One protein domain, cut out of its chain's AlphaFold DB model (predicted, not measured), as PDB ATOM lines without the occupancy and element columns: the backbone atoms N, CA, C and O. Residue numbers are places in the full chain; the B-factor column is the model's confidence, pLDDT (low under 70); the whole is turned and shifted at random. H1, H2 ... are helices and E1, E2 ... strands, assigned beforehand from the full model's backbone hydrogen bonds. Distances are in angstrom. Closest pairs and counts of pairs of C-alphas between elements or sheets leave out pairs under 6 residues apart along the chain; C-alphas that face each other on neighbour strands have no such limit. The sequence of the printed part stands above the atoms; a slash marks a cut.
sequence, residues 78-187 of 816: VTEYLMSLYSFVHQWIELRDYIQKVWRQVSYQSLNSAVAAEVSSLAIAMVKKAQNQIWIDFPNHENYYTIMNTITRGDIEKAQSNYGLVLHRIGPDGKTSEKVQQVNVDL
ATOM      1  N   VAL A  78       4.998 -49.825  61.460       62.72
ATOM      2  CA  VAL A  78       3.880 -50.603  60.889       62.72
ATOM      3  C   VAL A  78       2.552 -49.837  60.942       62.72
ATOM      4  O   VAL A  78       1.727 -49.969  60.033       62.72
ATOM      5  N   THR A  79       2.332 -49.005  61.965       70.00
ATOM      6  CA  THR A  79       1.148 -48.139  62.056       70.00
ATOM      7  C   THR A  79       1.226 -46.992  61.051       70.00
ATOM      8  O   THR A  79       0.232 -46.719  60.379       70.00
ATOM      9  N   GLU A  80       2.393 -46.370  60.883       70.44
ATOM     10  CA  GLU A  80       2.600 -45.290  59.908       70.44
ATOM     11  C   GLU A  80       2.456 -45.780  58.463       70.44
ATOM     12  O   GLU A  80       1.737 -45.166  57.671       70.44
ATOM     13  N   TYR A  81       3.028 -46.945  58.138       76.12
ATOM     14  CA  TYR A  81       2.833 -47.603  56.845       76.12
ATOM     15  C   TYR A  81       1.346 -47.874  56.582       76.12
ATOM     16  O   TYR A  81       0.825 -47.508  55.528       76.12
ATOM     17  N   LEU A  82       0.623 -48.443  57.557       75.25
ATOM     18  CA  LEU A  82      -0.817 -48.679  57.429       75.25
ATOM     19  C   LEU A  82      -1.604 -47.380  57.202       75.25
ATOM     20  O   LEU A  82      -2.434 -47.351  56.295       75.25
ATOM     21  N   MET A  83      -1.346 -46.307  57.959       76.75
ATOM     22  CA  MET A  83      -2.005 -45.007  57.754       76.75
ATOM     23  C   MET A  83      -1.756 -44.452  56.345       76.75
ATOM     24  O   MET A  83      -2.701 -44.024  55.676       76.75
ATOM     25  N   SER A  84      -0.515 -44.530  55.863       77.38
ATOM     26  CA  SER A  84      -0.141 -44.134  54.501       77.38
ATOM     27  C   SER A  84      -0.881 -44.952  53.437       77.38
ATOM     28  O   SER A  84      -1.388 -44.388  52.465       77.38
ATOM     29  N   LEU A  85      -1.050 -46.264  53.647       80.25
ATOM     30  CA  LEU A  85      -1.845 -47.123  52.765       80.25
ATOM     31  C   LEU A  85      -3.351 -46.802  52.781       80.25
ATOM     32  O   LEU A  85      -3.980 -46.812  51.720       80.25
ATOM     33  N   TYR A  86      -3.940 -46.499  53.945       81.75
ATOM     34  CA  TYR A  86      -5.343 -46.062  54.030       81.75
ATOM     35  C   TYR A  86      -5.558 -44.735  53.288       81.75
ATOM     36  O   TYR A  86      -6.512 -44.615  52.518       81.75
ATOM     37  N   SER A  87      -4.647 -43.770  53.461       83.56
ATOM     38  CA  SER A  87      -4.667 -42.483  52.753       83.56
ATOM     39  C   SER A  87      -4.575 -42.666  51.231       83.56
ATOM     40  O   SER A  87      -5.409 -42.151  50.480       83.56
ATOM     41  N   PHE A  88      -3.629 -43.493  50.772       85.94
ATOM     42  CA  PHE A  88      -3.452 -43.841  49.360       85.94
ATOM     43  C   PHE A  88      -4.710 -44.453  48.736       85.94
ATOM     44  O   PHE A  88      -5.135 -44.042  47.656       85.94
ATOM     45  N   VAL A  89      -5.339 -45.412  49.419       86.00
ATOM     46  CA  VAL A  89      -6.557 -46.064  48.921       86.00
ATOM     47  C   VAL A  89      -7.781 -45.146  48.983       86.00
ATOM     48  O   VAL A  89      -8.622 -45.213  48.086       86.00
ATOM     49  N   HIS A  90      -7.872 -44.237  49.956       84.88
ATOM     50  CA  HIS A  90      -8.899 -43.193  49.943       84.88
ATOM     51  C   HIS A  90      -8.752 -42.294  48.705       84.88
ATOM     52  O   HIS A  90      -9.709 -42.118  47.951       84.88
ATOM     53  N   GLN A  91      -7.541 -41.785  48.448       87.56
ATOM     54  CA  GLN A  91      -7.250 -40.947  47.283       87.56
ATOM     55  C   GLN A  91      -7.498 -41.696  45.960       87.56
ATOM     56  O   GLN A  91      -8.087 -41.137  45.039       87.56
ATOM     57  N   TRP A  92      -7.128 -42.977  45.872       91.25
ATOM     58  CA  TRP A  92      -7.417 -43.846  44.723       91.25
ATOM     59  C   TRP A  92      -8.917 -43.925  44.411       91.25
ATOM     60  O   TRP A  92      -9.317 -43.805  43.252       91.25
ATOM     61  N   ILE A  93      -9.755 -44.123  45.433       90.06
ATOM     62  CA  ILE A  93     -11.213 -44.225  45.276       90.06
ATOM     63  C   ILE A  93     -11.812 -42.869  44.881       90.06
ATOM     64  O   ILE A  93     -12.616 -42.818  43.950       90.06
ATOM     65  N   GLU A  94     -11.387 -41.778  45.528       89.25
ATOM     66  CA  GLU A  94     -11.804 -40.407  45.198       89.25
ATOM     67  C   GLU A  94     -11.492 -40.064  43.732       89.25
ATOM     68  O   GLU A  94     -12.384 -39.690  42.967       89.25
ATOM     69  N   LEU A  95     -10.234 -40.256  43.317       93.94
ATOM     70  CA  LEU A  95      -9.781 -39.979  41.955       93.94
ATOM     71  C   LEU A  95     -10.492 -40.873  40.929       93.94
ATOM     72  O   LEU A  95     -10.843 -40.401  39.851       93.94
ATOM     73  N   ARG A  96     -10.762 -42.146  41.242       94.56
ATOM     74  CA  ARG A  96     -11.467 -43.050  40.322       94.56
ATOM     75  C   ARG A  96     -12.949 -42.707  40.157       94.56
ATOM     76  O   ARG A  96     -13.457 -42.770  39.038       94.56
ATOM     77  N   ASP A  97     -13.663 -42.372  41.232       90.62
ATOM     78  CA  ASP A  97     -15.061 -41.915  41.147       90.62
ATOM     79  C   ASP A  97     -15.152 -40.622  40.317       90.62
ATOM     80  O   ASP A  97     -15.983 -40.513  39.412       90.62
ATOM     81  N   TYR A  98     -14.210 -39.699  40.534       93.19
ATOM     82  CA  TYR A  98     -14.080 -38.479  39.748       93.19
ATOM     83  C   TYR A  98     -13.796 -38.746  38.256       93.19
ATOM     84  O   TYR A  98     -14.521 -38.256  37.389       93.19
ATOM     85  N   ILE A  99     -12.812 -39.585  37.920       96.62
ATOM     86  CA  ILE A  99     -12.489 -39.908  36.519       96.62
ATOM     87  C   ILE A  99     -13.639 -40.651  35.815       96.62
ATOM     88  O   ILE A  99     -13.917 -40.370  34.648       96.62
ATOM     89  N   GLN A 100     -14.386 -41.519  36.508       95.19
ATOM     90  CA  GLN A 100     -15.622 -42.098  35.961       95.19
ATOM     91  C   GLN A 100     -16.672 -41.024  35.637       95.19
ATOM     92  O   GLN A 100     -17.284 -41.074  34.568       95.19
ATOM     93  N   LYS A 101     -16.863 -40.027  36.515       93.44
ATOM     94  CA  LYS A 101     -17.751 -38.881  36.248       93.44
ATOM     95  C   LYS A 101     -17.296 -38.101  35.007       93.44
ATOM     96  O   LYS A 101     -18.130 -37.805  34.157       93.44
ATOM     97  N   VAL A 102     -15.998 -37.857  34.827       95.31
ATOM     98  CA  VAL A 102     -15.467 -37.160  33.638       95.31
ATOM     99  C   VAL A 102     -15.677 -37.972  32.345       95.31
ATOM    100  O   VAL A 102     -16.181 -37.433  31.359       95.31
ATOM    101  N   TRP A 103     -15.420 -39.287  32.333       97.06
ATOM    102  CA  TRP A 103     -15.724 -40.135  31.161       97.06
ATOM    103  C   TRP A 103     -17.229 -40.278  30.879       97.06
ATOM    104  O   TRP A 103     -17.637 -40.501  29.732       97.06
ATOM    105  N   ARG A 104     -18.076 -40.081  31.897       94.38
ATOM    106  CA  ARG A 104     -19.530 -39.978  31.735       94.38
ATOM    107  C   ARG A 104     -19.919 -38.682  31.029       94.38
ATOM    108  O   ARG A 104     -20.753 -38.734  30.131       94.38
ATOM    109  N   GLN A 105     -19.270 -37.563  31.347       93.88
ATOM    110  CA  GLN A 105     -19.475 -36.288  30.647       93.88
ATOM    111  C   GLN A 105     -19.088 -36.387  29.163       93.88
ATOM    112  O   GLN A 105     -19.837 -35.922  28.310       93.88
ATOM    113  N   VAL A 106     -18.003 -37.094  28.823       94.50
ATOM    114  CA  VAL A 106     -17.626 -37.361  27.414       94.50
ATOM    115  C   VAL A 106     -18.704 -38.146  26.660       94.50
ATOM    116  O   VAL A 106     -18.974 -37.874  25.487       94.50
ATOM    117  N   SER A 107     -19.320 -39.117  27.344       93.75
ATOM    118  CA  SER A 107     -20.262 -40.070  26.750       93.75
ATOM    119  C   SER A 107     -21.714 -39.564  26.686       93.75
ATOM    120  O   SER A 107     -22.431 -39.951  25.770       93.75
ATOM    121  N   TYR A 108     -22.157 -38.728  27.636       90.19
ATOM    122  CA  TYR A 108     -23.563 -38.292  27.782       90.19
ATOM    123  C   TYR A 108     -23.769 -36.770  27.727       90.19
ATOM    124  O   TYR A 108     -24.892 -36.333  27.511       90.19
ATOM    125  N   GLN A 109     -22.713 -35.970  27.908       88.31
ATOM    126  CA  GLN A 109     -22.756 -34.495  27.938       88.31
ATOM    127  C   GLN A 109     -21.788 -33.876  26.908       88.31
ATOM    128  O   GLN A 109     -21.314 -32.758  27.073       88.31
ATOM    129  N   SER A 110     -21.433 -34.641  25.868       87.50
ATOM    130  CA  SER A 110     -20.596 -34.235  24.726       87.50
ATOM    131  C   SER A 110     -19.198 -33.653  25.021       87.50
ATOM    132  O   SER A 110     -18.536 -33.219  24.083       87.50
ATOM    133  N   LEU A 111     -18.691 -33.720  26.261       91.81
ATOM    134  CA  LEU A 111     -17.350 -33.227  26.622       91.81
ATOM    135  C   LEU A 111     -16.263 -33.826  25.707       91.81
ATOM    136  O   LEU A 111     -16.301 -35.018  25.380       91.81
ATOM    137  N   ASN A 112     -15.279 -33.016  25.312       94.38
ATOM    138  CA  ASN A 112     -14.174 -33.464  24.463       94.38
ATOM    139  C   ASN A 112     -13.303 -34.514  25.189       94.38
ATOM    140  O   ASN A 112     -12.885 -34.331  26.334       94.38
ATOM    141  N   SER A 113     -13.017 -35.630  24.519       96.75
ATOM    142  CA  SER A 113     -12.252 -36.752  25.077       96.75
ATOM    143  C   SER A 113     -10.782 -36.434  25.379       96.75
ATOM    144  O   SER A 113     -10.198 -37.118  26.220       96.75
ATOM    145  N   ALA A 114     -10.190 -35.394  24.777       97.12
ATOM    146  CA  ALA A 114      -8.851 -34.923  25.147       97.12
ATOM    147  C   ALA A 114      -8.836 -34.297  26.556       97.12
ATOM    148  O   ALA A 114      -8.022 -34.707  27.380       97.12
ATOM    149  N   VAL A 115      -9.822 -33.450  26.900       96.19
ATOM    150  CA  VAL A 115      -9.999 -32.911  28.268       96.19
ATOM    151  C   VAL A 115     -10.048 -34.053  29.289       96.19
ATOM    152  O   VAL A 115      -9.355 -34.031  30.305       96.19
ATOM    153  N   ALA A 116     -10.827 -35.100  29.006       97.44
ATOM    154  CA  ALA A 116     -10.930 -36.260  29.888       97.44
ATOM    155  C   ALA A 116      -9.619 -37.054  30.012       97.44
ATOM    156  O   ALA A 116      -9.339 -37.603  31.079       97.44
ATOM    157  N   ALA A 117      -8.805 -37.105  28.958       97.94
ATOM    158  CA  ALA A 117      -7.495 -37.746  28.972       97.94
ATOM    159  C   ALA A 117      -6.438 -36.938  29.744       97.94
ATOM    160  O   ALA A 117      -5.601 -37.526  30.426       97.94
ATOM    161  N   GLU A 118      -6.498 -35.611  29.712       96.12
ATOM    162  CA  GLU A 118      -5.579 -34.725  30.444       96.12
ATOM    163  C   GLU A 118      -5.878 -34.737  31.940       96.12
ATOM    164  O   GLU A 118      -4.991 -34.984  32.759       96.12
ATOM    165  N   VAL A 119      -7.158 -34.639  32.296       96.69
ATOM    166  CA  VAL A 119      -7.636 -34.827  33.670       96.69
ATOM    167  C   VAL A 119      -7.327 -36.248  34.176       96.69
ATOM    168  O   VAL A 119      -6.900 -36.417  35.319       96.69
ATOM    169  N   SER A 120      -7.436 -37.276  33.319       98.19
ATOM    170  CA  SER A 120      -6.976 -38.639  33.651       98.19
ATOM    171  C   SER A 120      -5.456 -38.715  33.837       98.19
ATOM    172  O   SER A 120      -4.998 -39.422  34.731       98.19
ATOM    173  N   SER A 121      -4.666 -37.993  33.036       97.81
ATOM    174  CA  SER A 121      -3.199 -37.953  33.143       97.81
ATOM    175  C   SER A 121      -2.752 -37.339  34.470       97.81
ATOM    176  O   SER A 121      -1.915 -37.928  35.152       97.81
ATOM    177  N   LEU A 122      -3.373 -36.226  34.883       96.38
ATOM    178  CA  LEU A 122      -3.182 -35.649  36.217       96.38
ATOM    179  C   LEU A 122      -3.531 -36.670  37.314       96.38
ATOM    180  O   LEU A 122      -2.710 -36.920  38.190       96.38
ATOM    181  N   ALA A 123      -4.699 -37.322  37.253       97.31
ATOM    182  CA  ALA A 123      -5.104 -38.315  38.255       97.31
ATOM    183  C   ALA A 123      -4.114 -39.493  38.366       97.31
ATOM    184  O   ALA A 123      -3.745 -39.899  39.470       97.31
ATOM    185  N   ILE A 124      -3.634 -40.015  37.231       97.19
ATOM    186  CA  ILE A 124      -2.616 -41.076  37.182       97.19
ATOM    187  C   ILE A 124      -1.294 -40.584  37.790       97.19
ATOM    188  O   ILE A 124      -0.664 -41.319  38.552       97.19
ATOM    189  N   ALA A 125      -0.884 -39.345  37.507       95.81
ATOM    190  CA  ALA A 125       0.320 -38.749  38.079       95.81
ATOM    191  C   ALA A 125       0.196 -38.479  39.586       95.81
ATOM    192  O   ALA A 125       1.168 -38.690  40.306       95.81
ATOM    193  N   MET A 126      -0.987 -38.117  40.092       94.50
ATOM    194  CA  MET A 126      -1.248 -38.001  41.533       94.50
ATOM    195  C   MET A 126      -1.122 -39.358  42.238       94.50
ATOM    196  O   MET A 126      -0.406 -39.456  43.233       94.50
ATOM    197  N   VAL A 127      -1.703 -40.426  41.674       94.38
ATOM    198  CA  VAL A 127      -1.516 -41.798  42.188       94.38
ATOM    199  C   VAL A 127      -0.041 -42.215  42.123       94.38
ATOM    200  O   VAL A 127       0.472 -42.769  43.091       94.38
ATOM    201  N   LYS A 128       0.676 -41.907  41.032       93.69
ATOM    202  CA  LYS A 128       2.121 -42.176  40.871       93.69
ATOM    203  C   LYS A 128       2.972 -41.376  41.877       93.69
ATOM    204  O   LYS A 128       3.948 -41.905  42.395       93.69
ATOM    205  N   LYS A 129       2.585 -40.139  42.211       91.00
ATOM    206  CA  LYS A 129       3.232 -39.271  43.215       91.00
ATOM    207  C   LYS A 129       3.050 -39.823  44.632       91.00
ATOM    208  O   LYS A 129       4.051 -40.042  45.305       91.00
ATOM    209  N   ALA A 130       1.818 -40.141  45.033       89.19
ATOM    210  CA  ALA A 130       1.519 -40.726  46.343       89.19
ATOM    211  C   ALA A 130       2.158 -42.117  46.523       89.19
ATOM    212  O   ALA A 130       2.770 -42.392  47.551       89.19
ATOM    213  N   GLN A 131       2.099 -42.962  45.488       89.06
ATOM    214  CA  GLN A 131       2.823 -44.234  45.413       89.06
ATOM    215  C   GLN A 131       4.326 -44.032  45.678       89.06
ATOM    216  O   GLN A 131       4.887 -44.682  46.553       89.06
ATOM    217  N   ASN A 132       4.973 -43.110  44.958       87.81
ATOM    218  CA  ASN A 132       6.412 -42.877  45.091       87.81
ATOM    219  C   ASN A 132       6.808 -42.279  46.454       87.81
ATOM    220  O   ASN A 132       7.932 -42.502  46.889       87.81
ATOM    221  N   GLN A 133       5.920 -41.538  47.129       85.25
ATOM    222  CA  GLN A 133       6.157 -41.061  48.499       85.25
ATOM    223  C   GLN A 133       6.221 -42.241  49.479       85.25
ATOM    224  O   GLN A 133       7.223 -42.407  50.165       85.25
ATOM    225  N   ILE A 134       5.236 -43.145  49.427       81.62
ATOM    226  CA  ILE A 134       5.202 -44.370  50.251       81.62
ATOM    227  C   ILE A 134       6.465 -45.221  50.048       81.62
ATOM    228  O   ILE A 134       6.922 -45.865  50.981       81.62
ATOM    229  N   TRP A 135       7.050 -45.229  48.850       82.62
ATOM    230  CA  TRP A 135       8.277 -45.984  48.566       82.62
ATOM    231  C   TRP A 135       9.549 -45.374  49.168       82.62
ATOM    232  O   TRP A 135      10.498 -46.108  49.434       82.62
ATOM    233  N   ILE A 136       9.587 -44.050  49.353       80.81
ATOM    234  CA  ILE A 136      10.704 -43.354  50.010       80.81
ATOM    235  C   ILE A 136      10.704 -43.690  51.505       80.81
ATOM    236  O   ILE A 136      11.761 -43.972  52.067       80.81
ATOM    237  N   ASP A 137       9.516 -43.714  52.109       77.50
ATOM    238  CA  ASP A 137       9.331 -43.968  53.538       77.50
ATOM    239  C   ASP A 137       9.356 -45.481  53.870       77.50
ATOM    240  O   ASP A 137       9.840 -45.885  54.926       77.50
ATOM    241  N   PHE A 138       8.884 -46.338  52.951       80.81
ATOM    242  CA  PHE A 138       8.712 -47.789  53.141       80.81
ATOM    243  C   PHE A 138       9.244 -48.609  51.936       80.81
ATOM    244  O   PHE A 138       8.464 -49.176  51.158       80.81
ATOM    245  N   PRO A 139      10.576 -48.707  51.744       75.00
ATOM    246  CA  PRO A 139      11.181 -49.432  50.620       75.00
ATOM    247  C   PRO A 139      10.885 -50.943  50.645       75.00
ATOM    248  O   PRO A 139      10.675 -51.539  51.702       75.00
ATOM    249  N   ASN A 140      10.931 -51.599  49.479       73.25
ATOM    250  CA  ASN A 140      10.527 -52.993  49.208       73.25
ATOM    251  C   ASN A 140       9.006 -53.263  49.248       73.25
ATOM    252  O   ASN A 140       8.558 -54.324  48.802       73.25
ATOM    253  N   HIS A 141       8.182 -52.318  49.710       73.19
ATOM    254  CA  HIS A 141       6.717 -52.454  49.755       73.19
ATOM    255  C   HIS A 141       6.007 -51.968  48.474       73.19
ATOM    256  O   HIS A 141       4.815 -51.673  48.463       73.19
ATOM    257  N   GLU A 142       6.742 -51.911  47.365       79.44
ATOM    258  CA  GLU A 142       6.449 -51.012  46.244       79.44
ATOM    259  C   GLU A 142       5.291 -51.448  45.324       79.44
ATOM    260  O   GLU A 142       4.645 -50.624  44.672       79.44
ATOM    261  N   ASN A 143       5.016 -52.751  45.247       88.25
ATOM    262  CA  ASN A 143       4.118 -53.324  44.245       88.25
ATOM    263  C   ASN A 143       2.657 -53.444  44.719       88.25
ATOM    264  O   ASN A 143       2.363 -53.572  45.910       88.25
ATOM    265  N   TYR A 144       1.726 -53.484  43.757       92.88
ATOM    266  CA  TYR A 144       0.285 -53.534  44.032       92.88
ATOM    267  C   TYR A 144      -0.126 -54.745  44.890       92.88
ATOM    268  O   TYR A 144      -1.005 -54.627  45.745       92.88
ATOM    269  N   TYR A 145       0.506 -55.910  44.690       90.62
ATOM    270  CA  TYR A 145       0.174 -57.116  45.452       90.62
ATOM    271  C   TYR A 145       0.557 -56.983  46.928       90.62
ATOM    272  O   TYR A 145      -0.275 -57.289  47.781       90.62
ATOM    273  N   THR A 146       1.761 -56.489  47.238       86.88
ATOM    274  CA  THR A 146       2.191 -56.247  48.625       86.88
ATOM    275  C   THR A 146       1.237 -55.282  49.330       86.88
ATOM    276  O   THR A 146       0.725 -55.620  50.396       86.88
ATOM    277  N   ILE A 147       0.922 -54.143  48.703       86.62
ATOM    278  CA  ILE A 147       0.000 -53.134  49.249       86.62
ATOM    279  C   ILE A 147      -1.374 -53.747  49.553       86.62
ATOM    280  O   ILE A 147      -1.840 -53.694  50.692       86.62
ATOM    281  N   MET A 148      -2.011 -54.402  48.577       88.38
ATOM    282  CA  MET A 148      -3.349 -54.968  48.787       88.38
ATOM    283  C   MET A 148      -3.351 -56.141  49.771       88.38
ATOM    284  O   MET A 148      -4.310 -56.301  50.530       88.38
ATOM    285  N   ASN A 149      -2.277 -56.933  49.824       85.31
ATOM    286  CA  ASN A 149      -2.113 -57.995  50.812       85.31
ATOM    287  C   ASN A 149      -1.976 -57.433  52.240       85.31
ATOM    288  O   ASN A 149      -2.576 -57.991  53.157       85.31
ATOM    289  N   THR A 150      -1.275 -56.309  52.437       83.38
ATOM    290  CA  THR A 150      -1.222 -55.602  53.730       83.38
ATOM    291  C   THR A 150      -2.604 -55.079  54.136       83.38
ATOM    292  O   THR A 150      -3.104 -55.434  55.203       83.38
ATOM    293  N   ILE A 151      -3.258 -54.294  53.271       79.75
ATOM    294  CA  ILE A 151      -4.553 -53.632  53.545       79.75
ATOM    295  C   ILE A 151      -5.662 -54.654  53.849       79.75
ATOM    296  O   ILE A 151      -6.509 -54.439  54.721       79.75
ATOM    297  N   THR A 152      -5.641 -55.807  53.175       80.81
ATOM    298  CA  THR A 152      -6.609 -56.896  53.394       80.81
ATOM    299  C   THR A 152      -6.145 -57.951  54.405       80.81
ATOM    300  O   THR A 152      -6.873 -58.907  54.664       80.81
ATOM    301  N   ARG A 153      -4.944 -57.807  54.987       78.00
ATOM    302  CA  ARG A 153      -4.298 -58.803  55.868       78.00
ATOM    303  C   ARG A 153      -4.278 -60.221  55.262       78.00
ATOM    304  O   ARG A 153      -4.429 -61.212  55.973       78.00
ATOM    305  N   GLY A 154      -4.140 -60.301  53.937       75.75
ATOM    306  CA  GLY A 154      -4.173 -61.532  53.142       75.75
ATOM    307  C   GLY A 154      -5.548 -62.195  52.971       75.75
ATOM    308  O   GLY A 154      -5.628 -63.244  52.334       75.75
ATOM    309  N   ASP A 155      -6.634 -61.622  53.503       79.50
ATOM    310  CA  ASP A 155      -7.980 -62.202  53.430       79.50
ATOM    311  C   ASP A 155      -9.030 -61.135  53.092       79.50
ATOM    312  O   ASP A 155      -9.577 -60.457  53.963       79.50
ATOM    313  N   ILE A 156      -9.332 -61.014  51.797       82.19
ATOM    314  CA  ILE A 156     -10.290 -60.038  51.260       82.19
ATOM    315  C   ILE A 156     -11.689 -60.228  51.870       82.19
ATOM    316  O   ILE A 156     -12.358 -59.237  52.144       82.19
ATOM    317  N   GLU A 157     -12.137 -61.465  52.118       80.00
ATOM    318  CA  GLU A 157     -13.493 -61.729  52.627       80.00
ATOM    319  C   GLU A 157     -13.634 -61.338  54.107       80.00
ATOM    320  O   GLU A 157     -14.689 -60.857  54.519       80.00
ATOM    321  N   LYS A 158     -12.571 -61.495  54.912       77.50
ATOM    322  CA  LYS A 158     -12.515 -60.944  56.279       77.50
ATOM    323  C   LYS A 158     -12.291 -59.433  56.283       77.50
ATOM    324  O   LYS A 158     -12.827 -58.743  57.142       77.50
ATOM    325  N   ALA A 159     -11.500 -58.905  55.351       76.06
ATOM    326  CA  ALA A 159     -11.276 -57.468  55.234       76.06
ATOM    327  C   ALA A 159     -12.577 -56.728  54.885       76.06
ATOM    328  O   ALA A 159     -12.856 -55.692  55.476       76.06
ATOM    329  N   GLN A 160     -13.414 -57.298  54.013       78.25
ATOM    330  CA  GLN A 160     -14.708 -56.771  53.555       78.25
ATOM    331  C   GLN A 160     -15.672 -56.347  54.688       78.25
ATOM    332  O   GLN A 160     -16.554 -55.519  54.457       78.25
ATOM    333  N   SER A 161     -15.548 -56.887  55.909       71.62
ATOM    334  CA  SER A 161     -16.359 -56.458  57.065       71.62
ATOM    335  C   SER A 161     -15.825 -55.233  57.811       71.62
ATOM    336  O   SER A 161     -16.539 -54.698  58.654       71.62
ATOM    337  N   ASN A 162     -14.594 -54.806  57.523       72.00
ATOM    338  CA  ASN A 162     -13.864 -53.799  58.297       72.00
ATOM    339  C   ASN A 162     -13.808 -52.423  57.613       72.00
ATOM    340  O   ASN A 162     -13.379 -51.476  58.253       72.00
ATOM    341  N   TYR A 163     -14.222 -52.316  56.345       72.31
ATOM    342  CA  TYR A 163     -14.252 -51.059  55.586       72.31
ATOM    343  C   TYR A 163     -15.698 -50.592  55.426       72.31
ATOM    344  O   TYR A 163     -16.477 -51.213  54.693       72.31
ATOM    345  N   GLY A 164     -16.065 -49.506  56.108       66.19
ATOM    346  CA  GLY A 164     -17.417 -48.962  56.116       66.19
ATOM    347  C   GLY A 164     -17.485 -47.571  55.500       66.19
ATOM    348  O   GLY A 164     -16.946 -46.612  56.039       66.19
ATOM    349  N   LEU A 165     -18.242 -47.415  54.417       66.94
ATOM    350  CA  LEU A 165     -18.688 -46.089  53.992       66.94
ATOM    351  C   LEU A 165     -19.943 -45.704  54.769       66.94
ATOM    352  O   LEU A 165     -20.896 -46.489  54.832       66.94
ATOM    353  N   VAL A 166     -19.970 -44.489  55.319       63.72
ATOM    354  CA  VAL A 166     -21.150 -43.949  56.008       63.72
ATOM    355  C   VAL A 166     -21.579 -42.638  55.361       63.72
ATOM    356  O   VAL A 166     -20.843 -41.656  55.352       63.72
ATOM    357  N   LEU A 167     -22.807 -42.608  54.850       66.62
ATOM    358  CA  LEU A 167     -23.451 -41.386  54.383       66.62
ATOM    359  C   LEU A 167     -24.090 -40.668  55.575       66.62
ATOM    360  O   LEU A 167     -25.001 -41.203  56.212       66.62
ATOM    361  N   HIS A 168     -23.643 -39.444  55.844       68.56
ATOM    362  CA  HIS A 168     -24.247 -38.557  56.836       68.56
ATOM    363  C   HIS A 168     -25.148 -37.515  56.148       68.56
ATOM    364  O   HIS A 168     -24.739 -36.873  55.182       68.56
ATOM    365  N   ARG A 169     -26.363 -37.312  56.667       54.53
ATOM    366  CA  ARG A 169     -27.193 -36.124  56.411       54.53
ATOM    367  C   ARG A 169     -26.832 -35.118  57.484       54.53
ATOM    368  O   ARG A 169     -26.915 -35.437  58.666       54.53
ATOM    369  N   ILE A 170     -26.451 -33.915  57.087       61.56
ATOM    370  CA  ILE A 170     -26.178 -32.829  58.026       61.56
ATOM    371  C   ILE A 170     -27.417 -31.933  58.102       61.56
ATOM    372  O   ILE A 170     -28.076 -31.677  57.092       61.56
ATOM    373  N   GLY A 171     -27.794 -31.560  59.324       51.69
ATOM    374  CA  GLY A 171     -29.019 -30.818  59.588       51.69
ATOM    375  C   GLY A 171     -28.961 -29.375  59.076       51.69
ATOM    376  O   GLY A 171     -27.893 -28.881  58.700       51.69
ATOM    377  N   PRO A 172     -30.098 -28.655  59.078       43.81
ATOM    378  CA  PRO A 172     -30.158 -27.277  58.585       43.81
ATOM    379  C   PRO A 172     -29.192 -26.317  59.296       43.81
ATOM    380  O   PRO A 172     -28.805 -25.311  58.697       43.81
ATOM    381  N   ASP A 173     -28.801 -26.648  60.531       56.22
ATOM    382  CA  ASP A 173     -27.890 -25.909  61.410       56.22
ATOM    383  C   ASP A 173     -26.392 -26.142  61.135       56.22
ATOM    384  O   ASP A 173     -25.554 -25.447  61.709       56.22
ATOM    385  N   GLY A 174     -26.041 -27.126  60.298       47.94
ATOM    386  CA  GLY A 174     -24.656 -27.520  60.026       47.94
ATOM    387  C   GLY A 174     -23.932 -28.220  61.188       47.94
ATOM    388  O   GLY A 174     -22.759 -28.554  61.041       47.94
ATOM    389  N   LYS A 175     -24.598 -28.440  62.331       48.88
ATOM    390  CA  LYS A 175     -23.995 -28.961  63.576       48.88
ATOM    391  C   LYS A 175     -24.500 -30.352  63.941       48.88
ATOM    392  O   LYS A 175     -23.769 -31.133  64.545       48.88
ATOM    393  N   THR A 176     -25.730 -30.681  63.561       50.16
ATOM    394  CA  THR A 176     -26.275 -32.034  63.698       50.16
ATOM    395  C   THR A 176     -25.893 -32.898  62.492       50.16
ATOM    396  O   THR A 176     -25.953 -32.439  61.352       50.16
ATOM    397  N   SER A 177     -25.514 -34.162  62.718       60.66
ATOM    398  CA  SER A 177     -25.348 -35.147  61.637       60.66
ATOM    399  C   SER A 177     -26.051 -36.462  61.974       60.66
ATOM    400  O   SER A 177     -25.854 -37.031  63.046       60.66
ATOM    401  N   GLU A 178     -26.865 -36.939  61.041       67.06
ATOM    402  CA  GLU A 178     -27.631 -38.179  61.101       67.06
ATOM    403  C   GLU A 178     -26.996 -39.203  60.150       67.06
ATOM    404  O   GLU A 178     -26.732 -38.894  58.986       67.06
ATOM    405  N   LYS A 179     -26.771 -40.439  60.607       70.31
ATOM    406  CA  LYS A 179     -26.316 -41.528  59.729       70.31
ATOM    407  C   LYS A 179     -27.482 -42.014  58.863       70.31
ATOM    408  O   LYS A 179     -28.373 -42.695  59.357       70.31
ATOM    409  N   VAL A 180     -27.456 -41.684  57.572       70.31
ATOM    410  CA  VAL A 180     -28.492 -42.054  56.587       70.31
ATOM    411  C   VAL A 180     -28.324 -43.494  56.123       70.31
ATOM    412  O   VAL A 180     -29.299 -44.215  55.934       70.31
ATOM    413  N   GLN A 181     -27.078 -43.897  55.879       69.88
ATOM    414  CA  GLN A 181     -26.751 -45.183  55.279       69.88
ATOM    415  C   GLN A 181     -25.341 -45.597  55.703       69.88
ATOM    416  O   GLN A 181     -24.437 -44.765  55.727       69.88
ATOM    417  N   GLN A 182     -25.141 -46.882  55.984       74.38
ATOM    418  CA  GLN A 182     -23.820 -47.491  56.120       74.38
ATOM    419  C   GLN A 182     -23.741 -48.693  55.177       74.38
ATOM    420  O   GLN A 182     -24.685 -49.481  55.104       74.38
ATOM    421  N   VAL A 183     -22.645 -48.804  54.425       76.38
ATOM    422  CA  VAL A 183     -22.429 -49.854  53.420       76.38
ATOM    423  C   VAL A 183     -20.992 -50.354  53.517       76.38
ATOM    424  O   VAL A 183     -20.059 -49.554  53.585       76.38
ATOM    425  N   ASN A 184     -20.807 -51.671  53.494       78.19
ATOM    426  CA  ASN A 184     -19.477 -52.266  53.418       78.19
ATOM    427  C   ASN A 184     -18.901 -52.050  52.011       78.19
ATOM    428  O   ASN A 184     -19.551 -52.387  51.020       78.19
ATOM    429  N   VAL A 185     -17.688 -51.511  51.925       78.81
ATOM    430  CA  VAL A 185     -17.030 -51.177  50.650       78.81
ATOM    431  C   VAL A 185     -16.720 -52.453  49.868       78.81
ATOM    432  O   VAL A 185     -16.026 -53.315  50.393       78.81
ATOM    433  N   ASP A 186     -17.190 -52.605  48.624       85.25
ATOM    434  CA  ASP A 186     -16.752 -53.716  47.755       85.25
ATOM    435  C   ASP A 186     -15.261 -53.552  47.435       85.25
ATOM    436  O   ASP A 186     -14.883 -52.758  46.570       85.25
ATOM    437  N   LEU A 187     -14.406 -54.290  48.146       86.56
ATOM    438  CA  LEU A 187     -12.954 -54.152  48.019       86.56
ATOM    439  C   LEU A 187     -12.449 -54.638  46.653       86.56
ATOM    440  O   LEU A 187     -11.421 -54.165  46.168       86.56
TER     441      LEU A 187
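What this domain is: This is residues 78 to 187 of the 816 residues of an uncharacterized protein of Microthyrium microscopicum (UniProt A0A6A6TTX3). A long helical hairpin, H1 and H2 side by side, makes one part of the model, and a thin two-stranded hairpin, E1 and E2, makes another, apart from both long helices. Between the two along the chain, the short helix H3 packs on H1 near its first residues, away from the tight link of H1 and H2, and the four-residue H4 follows. The printed part has 110 residues, with four named helices and then two named strands, in the order H1 H2 H3 H4 E1 E2; the sheet's order is E1 - E2, antiparallel, and the class is mostly helix. The whole is loose, with a radius of gyration of the C-alphas of 17.3 A, and spans 43 by 41 by 27 A.

Where its parts are: Strand E1, residues 164 to 170, is 18.5 A from first to last C-alpha. Strand E2, residues 177 to 184, is 19.9 A long, bends by 58 degrees at residue 180, and ends with C-alpha 184 at (-19.477, -52.266, 53.418). H1, residues 78 to 108, is the longest helix at 44.7 A and begins with C-alpha 78 at (3.880, -50.603, 60.889). H2, residues 113 to 137, is 36.4 A long, and its C-alpha 137 is at (9.331, -43.968, 53.538). H3 takes residues 144 to 151, and H4 residues 156 to 159.

How they stand to each other: E1 and E2 form an antiparallel hairpin, with 159 degrees between their directions. N 167 and O 181 are 2.8 A apart, and N 183 and O 165 are 2.9 A apart, both within hydrogen-bond range. Both strands are apart from H1, H2 and H3. H1 and H2 form a helical hairpin: they touch, at a shallow tilt of 4 degrees, opposite ways, and their closest C-alphas are those of Val 106 and Ser 113, 5.9 A apart. H3 touches H1 at residues 82 to 86 alone, at a steep tilt of 62 degrees, opposite ways; the closest C-alphas are those of Leu 85 and Ile 151, 7.1 A apart. H2 and H3 are apart. H3 and H4 are close but not clearly touching, with the C-alphas of Ile 151 and Ala 159 closest at 7.9 A. In H1, H2 and H3 every O i to N i+4 pair is within hydrogen-bond range; H4 is too short for such a pair.

The domain as a whole: The two C-alphas farthest apart are those of Asn 140 and Pro 172, at 49.0 A. The printed part has no cut and no long link. The mean pLDDT of the printed part is 81.9; residue 78, residues 164 to 178 and residue 181 are under 70.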